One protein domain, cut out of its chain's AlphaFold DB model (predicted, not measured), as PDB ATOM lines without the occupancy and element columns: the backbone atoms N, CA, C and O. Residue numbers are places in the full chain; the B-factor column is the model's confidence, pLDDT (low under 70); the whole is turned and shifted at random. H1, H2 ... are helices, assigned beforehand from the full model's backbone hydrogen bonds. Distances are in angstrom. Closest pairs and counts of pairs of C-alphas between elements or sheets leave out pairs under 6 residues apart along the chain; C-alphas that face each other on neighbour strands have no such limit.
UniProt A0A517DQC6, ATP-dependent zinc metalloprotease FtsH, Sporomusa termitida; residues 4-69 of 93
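This is residues 4 to 69 of the 93 residues of the protein "ATP-dependent zinc metalloprotease FtsH" of Sporomusa termitida (UniProt A0A517DQC6). A long straight arm, H1, sticks out and makes the length; its last residues meet H2 at a corner, and H2 and H3 fold back as a helical hairpin. Beyond H3 a tail holds short H4, where residues 64 to 69 stick out. The 66 printed residues, all helix in class with four named helices, H1 to H4 in order, are extended: radius of gyration of the C-alphas 17.2 A, spans 50 by 32 by 22 A.

H1, residues 4 to 30, and H2, residues 32 to 45, are close but not clearly touching, about perpendicular at 84 degrees; their closest C-alphas, Leu 28 and Met 35, are 7.0 A apart. H2, with residues 34 to 38 alone, touches H3, residues 50 to 57, in a hairpin at a steep tilt of 43 degrees, opposite ways; closest C-alphas Val 34 and Val 57, 6.2 A. H4, residues 65 to 68, is apart from H1, H2 and H3. Every O i to N i+4 pair is within hydrogen-bond range in H1, H2 and H3; H4 is too short for one.

H1 runs 39.2 A from C-alpha 4 at (171.148, 134.632, 160.170); H2 19.9 A; H3 10.3 A; H4 5.7 A to C-alpha 68 at (138.901, 123.217, 139.941).

The farthest C-alphas, Val 4 and Asp 44, are 51.7 A apart. The printed part has no cut and no long link. Residues 59 to 69 have pLDDT under 70.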
ATOM      1  N   VAL A   4     171.236 136.065 160.510       82.19
ATOM      2  CA  VAL A   4     171.148 134.632 160.170       82.19
ATOM      3  C   VAL A   4     169.768 134.247 159.615       82.19
ATOM      4  O   VAL A   4     169.647 133.432 158.709       82.19
ATOM      5  N   THR A   5     168.693 134.835 160.148       81.31
ATOM      6  CA  THR A   5     167.330 134.561 159.667       81.31
ATOM      7  C   THR A   5     167.080 135.197 158.302       81.31
ATOM      8  O   THR A   5     166.354 134.623 157.500       81.31
ATOM      9  N   SER A   6     167.668 136.363 158.033       86.50
ATOM     10  CA  SER A   6     167.581 137.015 156.723       86.50
ATOM     11  C   SER A   6     168.363 136.247 155.657       86.50
ATOM     12  O   SER A   6     167.816 136.001 154.589       86.50
ATOM     13  N   GLU A   7     169.570 135.779 155.980       90.00
ATOM     14  CA  GLU A   7     170.393 134.962 155.076       90.00
ATOM     15  C   GLU A   7     169.671 133.676 154.648       90.00
ATOM     16  O   GLU A   7     169.554 133.402 153.456       90.00
ATOM     17  N   HIS A   8     169.079 132.938 155.593       90.88
ATOM     18  CA  HIS A   8     168.313 131.727 155.266       90.88
ATOM     19  C   HIS A   8     167.077 132.001 154.391       90.88
ATOM     20  O   HIS A   8     166.689 131.158 153.582       90.88
ATOM     21  N   ILE A   9     166.425 133.157 154.561       91.50
ATOM     22  CA  ILE A   9     165.278 133.539 153.726       91.50
ATOM     23  C   ILE A   9     165.744 133.821 152.298       91.50
ATOM     24  O   ILE A   9     165.117 133.345 151.351       91.50
ATOM     25  N   ASP A  10     166.840 134.560 152.139       93.06
ATOM     26  CA  ASP A  10     167.380 134.894 150.824       93.06
ATOM     27  C   ASP A  10     167.826 133.632 150.071       93.06
ATOM     28  O   ASP A  10     167.511 133.478 148.889       93.06
ATOM     29  N   GLU A  11     168.474 132.683 150.754       94.50
ATOM     30  CA  GLU A  11     168.846 131.379 150.188       94.50
ATOM     31  C   GLU A  11     167.630 130.594 149.677       94.50
ATOM     32  O   GLU A  11     167.637 130.079 148.554       94.50
ATOM     33  N   GLU A  12     166.557 130.539 150.467       95.88
ATOM     34  CA  GLU A  12     165.344 129.815 150.089       95.88
ATOM     35  C   GLU A  12     164.620 130.484 148.912       95.88
ATOM     36  O   GLU A  12     164.154 129.804 147.995       95.88
ATOM     37  N   ILE A  13     164.580 131.820 148.876       96.06
ATOM     38  CA  ILE A  13     164.029 132.568 147.740       96.06
ATOM     39  C   ILE A  13     164.811 132.246 146.463       96.06
ATOM     40  O   ILE A  13     164.201 131.980 145.423       96.06
ATOM     41  N   GLN A  14     166.146 132.235 146.531       96.50
ATOM     42  CA  GLN A  14     166.986 131.904 145.378       96.50
ATOM     43  C   GLN A  14     166.739 130.476 144.893       96.50
ATOM     44  O   GLN A  14     166.629 130.251 143.681       96.50
ATOM     45  N   ARG A  15     166.594 129.518 145.815       97.38
ATOM     46  CA  ARG A  15     166.268 128.129 145.476       97.38
ATOM     47  C   ARG A  15     164.937 128.037 144.733       97.38
ATOM     48  O   ARG A  15     164.899 127.519 143.618       97.38
ATOM     49  N   LEU A  16     163.871 128.599 145.306       97.19
ATOM     50  CA  LEU A  16     162.527 128.561 144.723       97.19
ATOM     51  C   LEU A  16     162.478 129.230 143.346       97.19
ATOM     52  O   LEU A  16     161.882 128.695 142.408       97.19
ATOM     53  N   LEU A  17     163.130 130.385 143.201       96.94
ATOM     54  CA  LEU A  17     163.185 131.099 141.928       96.94
ATOM     55  C   LEU A  17     163.921 130.283 140.862       96.94
ATOM     56  O   LEU A  17     163.458 130.186 139.724       96.94
ATOM     57  N   THR A  18     165.044 129.670 141.237       97.06
ATOM     58  CA  THR A  18     165.850 128.841 140.337       97.06
ATOM     59  C   THR A  18     165.078 127.604 139.885       97.06
ATOM     60  O   THR A  18     165.046 127.297 138.693       97.06
ATOM     61  N   GLU A  19     164.403 126.915 140.804       97.44
ATOM     62  CA  GLU A  19     163.573 125.748 140.494       97.44
ATOM     63  C   GLU A  19     162.405 126.103 139.571       97.44
ATOM     64  O   GLU A  19     162.179 125.426 138.562       97.44
ATOM     65  N   ALA A  20     161.696 127.199 139.857       96.38
ATOM     66  CA  ALA A  20     160.598 127.667 139.021       96.38
ATOM     67  C   ALA A  20     161.088 128.051 137.616       96.38
ATOM     68  O   ALA A  20     160.495 127.639 136.615       96.38
ATOM     69  N   HIS A  21     162.202 128.784 137.524       96.69
ATOM     70  CA  HIS A  21     162.790 129.173 136.247       96.69
ATOM     71  C   HIS A  21     163.213 127.956 135.419       96.69
ATOM     72  O   HIS A  21     162.871 127.864 134.239       96.69
ATOM     73  N   ASN A  22     163.911 126.998 136.032       97.31
ATOM     74  CA  ASN A  22     164.346 125.774 135.361       97.31
ATOM     75  C   ASN A  22     163.154 124.937 134.886       97.31
ATOM     76  O   ASN A  22     163.158 124.463 133.750       97.31
ATOM     77  N   THR A  23     162.109 124.833 135.707       95.94
ATOM     78  CA  THR A  23     160.861 124.149 135.346       95.94
ATOM     79  C   THR A  23     160.215 124.785 134.115       95.94
ATOM     80  O   THR A  23     159.904 124.098 133.142       95.94
ATOM     81  N   VAL A  24     160.061 126.113 134.109       95.06
ATOM     82  CA  VAL A  24     159.501 126.849 132.963       95.06
ATOM     83  C   VAL A  24     160.375 126.669 131.727       95.06
ATOM     84  O   VAL A  24     159.865 126.374 130.647       95.06
ATOM     85  N   LYS A  25     161.696 126.791 131.876       95.81
ATOM     86  CA  LYS A  25     162.651 126.607 130.783       95.81
ATOM     87  C   LYS A  25     162.528 125.218 130.166       95.81
ATOM     88  O   LYS A  25     162.500 125.112 128.941       95.81
ATOM     89  N   GLN A  26     162.407 124.175 130.981       95.56
ATOM     90  CA  GLN A  26     162.212 122.810 130.503       95.56
ATOM     91  C   GLN A  26     160.897 122.674 129.724       95.56
ATOM     92  O   GLN A  26     160.921 122.243 128.572       95.56
ATOM     93  N   ILE A  27     159.776 123.135 130.288       92.81
ATOM     94  CA  ILE A  27     158.455 123.081 129.636       92.81
ATOM     95  C   ILE A  27     158.463 123.819 128.288       92.81
ATOM     96  O   ILE A  27     157.921 123.322 127.298       92.81
ATOM     97  N   LEU A  28     159.072 125.006 128.231       92.25
ATOM     98  CA  LEU A  28     159.174 125.786 126.997       92.25
ATOM     99  C   LEU A  28     160.089 125.112 125.971       92.25
ATOM    100  O   LEU A  28     159.771 125.119 124.783       92.25
ATOM    101  N   THR A  29     161.183 124.490 126.422       93.12
ATOM    102  CA  THR A  29     162.131 123.780 125.551       93.12
ATOM    103  C   THR A  29     161.492 122.535 124.931       93.12
ATOM    104  O   THR A  29     161.554 122.338 123.720       93.12
ATOM    105  N   GLU A  30     160.796 121.728 125.733       93.25
ATOM    106  CA  GLU A  30     160.065 120.545 125.262       93.25
ATOM    107  C   GLU A  30     158.946 120.908 124.270       93.25
ATOM    108  O   GLU A  30     158.603 120.124 123.384       93.25
ATOM    109  N   ARG A  31     158.384 122.119 124.387       91.69
ATOM    110  CA  ARG A  31     157.270 122.609 123.558       91.69
ATOM    111  C   ARG A  31     157.674 123.722 122.584       91.69
ATOM    112  O   ARG A  31     156.806 124.481 122.143       91.69
ATOM    113  N   LEU A  32     158.947 123.783 122.177       92.62
ATOM    114  CA  LEU A  32     159.483 124.823 121.279       92.62
ATOM    115  C   LEU A  32     158.658 125.011 120.002       92.62
ATOM    116  O   LEU A  32     158.364 126.137 119.608       92.62
ATOM    117  N   ALA A  33     158.225 123.918 119.371       89.12
ATOM    118  CA  ALA A  33     157.428 123.987 118.146       89.12
ATOM    119  C   ALA A  33     156.096 124.736 118.342       89.12
ATOM    120  O   ALA A  33     155.653 125.458 117.451       89.12
ATOM    121  N   VAL A  34     155.453 124.582 119.504       90.06
ATOM    122  CA  VAL A  34     154.219 125.307 119.846       90.06
ATOM    123  C   VAL A  34     154.542 126.762 120.174       90.06
ATOM    124  O   VAL A  34     153.847 127.655 119.699       90.06
ATOM    125  N   MET A  35     155.628 127.012 120.910       91.94
ATOM    126  CA  MET A  35     156.093 128.366 121.225       91.94
ATOM    127  C   MET A  35     156.357 129.188 119.956       91.94
ATOM    128  O   MET A  35     155.888 130.318 119.852       91.94
ATOM    129  N   HIS A  36     157.027 128.610 118.953       93.31
ATOM    130  CA  HIS A  36     157.269 129.275 117.671       93.31
ATOM    131  C   HIS A  36     155.977 129.591 116.910       93.31
ATOM    132  O   HIS A  36     155.876 130.657 116.308       93.31
ATOM    133  N   LYS A  37     154.967 128.712 116.968       91.06
ATOM    134  CA  LYS A  37     153.652 128.978 116.362       91.06
ATOM    135  C   LYS A  37     152.936 130.140 117.043       91.06
ATOM    136  O   LYS A  37     152.400 131.001 116.355       91.06
ATOM    137  N   VAL A  38     152.952 130.185 118.376       92.12
ATOM    138  CA  VAL A  38     152.362 131.294 119.144       92.12
ATOM    139  C   VAL A  38     153.100 132.603 118.854       92.12
ATOM    140  O   VAL A  38     152.458 133.620 118.622       92.12
ATOM    141  N   ALA A  39     154.433 132.577 118.795       93.38
ATOM    142  CA  ALA A  39     155.238 133.752 118.467       93.38
ATOM    143  C   ALA A  39     154.963 134.274 117.047       93.38
ATOM    144  O   ALA A  39     154.827 135.479 116.860       93.38
ATOM    145  N   ALA A  40     154.839 133.384 116.057       93.25
ATOM    146  CA  ALA A  40     154.462 133.765 114.697       93.25
ATOM    147  C   ALA A  40     153.059 134.390 114.656       93.25
ATOM    148  O   ALA A  40     152.871 135.438 114.053       93.25
ATOM    149  N   PHE A  41     152.097 133.805 115.371       92.12
ATOM    150  CA  PHE A  41     150.742 134.350 115.454       92.12
ATOM    151  C   PHE A  41     150.709 135.745 116.095       92.12
ATOM    152  O   PHE A  41     150.050 136.648 115.584       92.12
ATOM    153  N   LEU A  42     151.448 135.940 117.192       93.06
ATOM    154  CA  LEU A  42     151.570 137.239 117.859       93.06
ATOM    155  C   LEU A  42     152.280 138.278 116.993       93.06
ATOM    156  O   LEU A  42     151.940 139.452 117.068       93.06
ATOM    157  N   LYS A  43     153.234 137.862 116.155       93.94
ATOM    158  CA  LYS A  43     153.892 138.756 115.201       93.94
ATOM    159  C   LYS A  43     152.906 139.334 114.181       93.94
ATOM    160  O   LYS A  43     153.056 140.489 113.803       93.94
ATOM    161  N   ASP A  44     151.921 138.545 113.760       91.31
ATOM    162  CA  ASP A  44     150.973 138.951 112.718       91.31
ATOM    163  C   ASP A  44     149.744 139.684 113.278       91.31
ATOM    164  O   ASP A  44     149.217 140.584 112.626       91.31
ATOM    165  N   LYS A  45     149.255 139.286 114.462       90.00
ATOM    166  CA  LYS A  45     148.000 139.802 115.044       90.00
ATOM    167  C   LYS A  45     148.158 140.701 116.268       90.00
ATOM    168  O   LYS A  45     147.159 141.268 116.699       90.00
ATOM    169  N   GLU A  46     149.360 140.798 116.842       90.38
ATOM    170  CA  GLU A  46     149.720 141.554 118.062       90.38
ATOM    171  C   GLU A  46     149.026 141.105 119.366       90.38
ATOM    172  O   GLU A  46     149.617 141.188 120.442       90.38
ATOM    173  N   VAL A  47     147.803 140.576 119.291       91.88
ATOM    174  CA  VAL A  47     146.995 140.107 120.421       91.88
ATOM    175  C   VAL A  47     146.484 138.695 120.136       91.88
ATOM    176  O   VAL A  47     146.037 138.386 119.033       91.88
ATOM    177  N   ILE A  48     146.531 137.834 121.153       88.81
ATOM    178  CA  ILE A  48     145.971 136.480 121.116       88.81
ATOM    179  C   ILE A  48     144.996 136.293 122.277       88.81
ATOM    180  O   ILE A  48     145.313 136.610 123.424       88.81
ATOM    181  N   SER A  49     143.804 135.772 121.994       89.44
ATOM    182  CA  SER A  49     142.847 135.395 123.039       89.44
ATOM    183  C   SER A  49     143.187 134.030 123.655       89.44
ATOM    184  O   SER A  49     143.863 133.195 123.049       89.44
ATOM    185  N   GLY A  50     142.694 133.762 124.868       82.88
ATOM    186  CA  GLY A  50     142.929 132.479 125.548       82.88
ATOM    187  C   GLY A  50     142.375 131.265 124.788       82.88
ATOM    188  O   GLY A  50     142.986 130.192 124.808       82.88
ATOM    189  N   ASP A  51     141.259 131.434 124.073       83.38
ATOM    190  CA  ASP A  51     140.658 130.379 123.252       83.38
ATOM    191  C   ASP A  51     141.502 130.087 122.004       83.38
ATOM    192  O   ASP A  51     141.749 128.922 121.689       83.38
ATOM    193  N   GLU A  52     142.009 131.124 121.328       83.25
ATOM    194  CA  GLU A  52     142.924 130.981 120.186       83.25
ATOM    195  C   GLU A  52     144.244 130.323 120.607       83.25
ATOM    196  O   GLU A  52     144.719 129.397 119.947       83.25
ATOM    197  N   LEU A  53     144.807 130.727 121.749       87.44
ATOM    198  CA  LEU A  53     146.001 130.092 122.301       87.44
ATOM    199  C   LEU A  53     145.756 128.605 122.590       87.44
ATOM    200  O   LEU A  53     146.577 127.761 122.233       87.44
ATOM    201  N   SER A  54     144.614 128.267 123.191       84.50
ATOM    202  CA  SER A  54     144.251 126.878 123.498       84.50
ATOM    203  C   SER A  54     144.155 126.019 122.232       84.50
ATOM    204  O   SER A  54     144.656 124.890 122.214       84.50
ATOM    205  N   GLN A  55     143.605 126.574 121.144       84.62
ATOM    206  CA  GLN A  55     143.561 125.915 119.834       84.62
ATOM    207  C   GLN A  55     144.967 125.646 119.277       84.62
ATOM    208  O   GLN A  55     145.236 124.533 118.822       84.62
ATOM    209  N   ILE A  56     145.887 126.616 119.360       85.44
ATOM    210  CA  ILE A  56     147.277 126.462 118.883       85.44
ATOM    211  C   ILE A  56     148.041 125.421 119.714       85.44
ATOM    212  O   ILE A  56     148.808 124.617 119.179       85.44
ATOM    213  N   VAL A  57     147.829 125.428 121.028       84.75
ATOM    214  CA  VAL A  57     148.487 124.537 121.994       84.75
ATOM    215  C   VAL A  57     147.920 123.108 121.932       84.75
ATOM    216  O   VAL A  57     148.525 122.183 122.482       84.75
ATOM    217  N   GLY A  58     146.795 122.905 121.232       75.06
ATOM    218  CA  GLY A  58     146.126 121.611 121.086       75.06
ATOM    219  C   GLY A  58     145.495 121.110 122.387       75.06
ATOM    220  O   GLY A  58     145.237 119.916 122.533       75.06
ATOM    221  N   GLN A  59     145.280 122.006 123.351       63.56
ATOM    222  CA  GLN A  59     144.612 121.691 124.608       63.56
ATOM    223  C   GLN A  59     143.151 122.115 124.517       63.56
ATOM    224  O   GLN A  59     142.822 123.140 123.926       63.56
ATOM    225  N   CYS A  60     142.264 121.312 125.107       52.09
ATOM    226  CA  CYS A  60     140.864 121.689 125.245       52.09
ATOM    227  C   CYS A  60     140.807 123.051 125.966       52.09
ATOM    228  O   CYS A  60     141.317 123.122 127.095       52.09
ATOM    229  N   PRO A  61     140.244 124.110 125.348       45.00
ATOM    230  CA  PRO A  61     140.057 125.380 126.036       45.00
ATOM    231  C   PRO A  61     139.229 125.055 127.268       45.00
ATOM    232  O   PRO A  61     138.176 124.460 127.099       45.00
ATOM    233  N   ASN A  62     139.734 125.379 128.466       53.38
ATOM    234  CA  ASN A  62     139.113 125.208 129.793       53.38
ATOM    235  C   ASN A  62     139.304 123.900 130.605       53.38
ATOM    236  O   ASN A  62     138.728 123.808 131.692       53.38
ATOM    237  N   CYS A  63     140.169 122.945 130.234       50.50
ATOM    238  CA  CYS A  63     140.346 121.742 131.079       50.50
ATOM    239  C   CYS A  63     141.013 121.993 132.457       50.50
ATOM    240  O   CYS A  63     140.979 121.109 133.315       50.50
ATOM    241  N   TRP A  64     141.589 123.184 132.687       44.50
ATOM    242  CA  TRP A  64     142.058 123.646 134.005       44.50
ATOM    243  C   TRP A  64     140.949 124.327 134.826       44.50
ATOM    244  O   TRP A  64     140.800 124.035 136.010       44.50
ATOM    245  N   VAL A  65     140.110 125.163 134.200       51.69
ATOM    246  CA  VAL A  65     138.983 125.841 134.874       51.69
ATOM    247  C   VAL A  65     137.909 124.829 135.291       51.69
ATOM    248  O   VAL A  65     137.441 124.859 136.425       51.69
ATOM    249  N   LEU A  66     137.584 123.862 134.424       48.88
ATOM    250  CA  LEU A  66     136.599 122.811 134.718       48.88
ATOM    251  C   LEU A  66     137.103 121.724 135.685       48.88
ATOM    252  O   LEU A  66     136.312 120.891 136.121       48.88
ATOM    253  N   ARG A  67     138.402 121.701 136.016       49.78
ATOM    254  CA  ARG A  67     138.974 120.751 136.986       49.78
ATOM    255  C   ARG A  67     138.883 121.264 138.424       49.78
ATOM    256  O   ARG A  67     138.686 120.460 139.327       49.78
ATOM    257  N   ASN A  68     138.977 122.580 138.620       52.91
ATOM    258  CA  ASN A  68     138.901 123.217 139.941       52.91
ATOM    259  C   ASN A  68     137.483 123.710 140.280       52.91
ATOM    260  O   ASN A  68     137.145 123.865 141.451       52.91
ATOM    261  N   ALA A  69     136.631 123.919 139.272       49.41
ATOM    262  CA  ALA A  69     135.206 124.163 139.459       49.41
ATOM    263  C   ALA A  69     134.483 122.822 139.658       49.41
ATOM    264  O   ALA A  69     134.111 122.146 138.700       49.41
TER     265      ALA A  69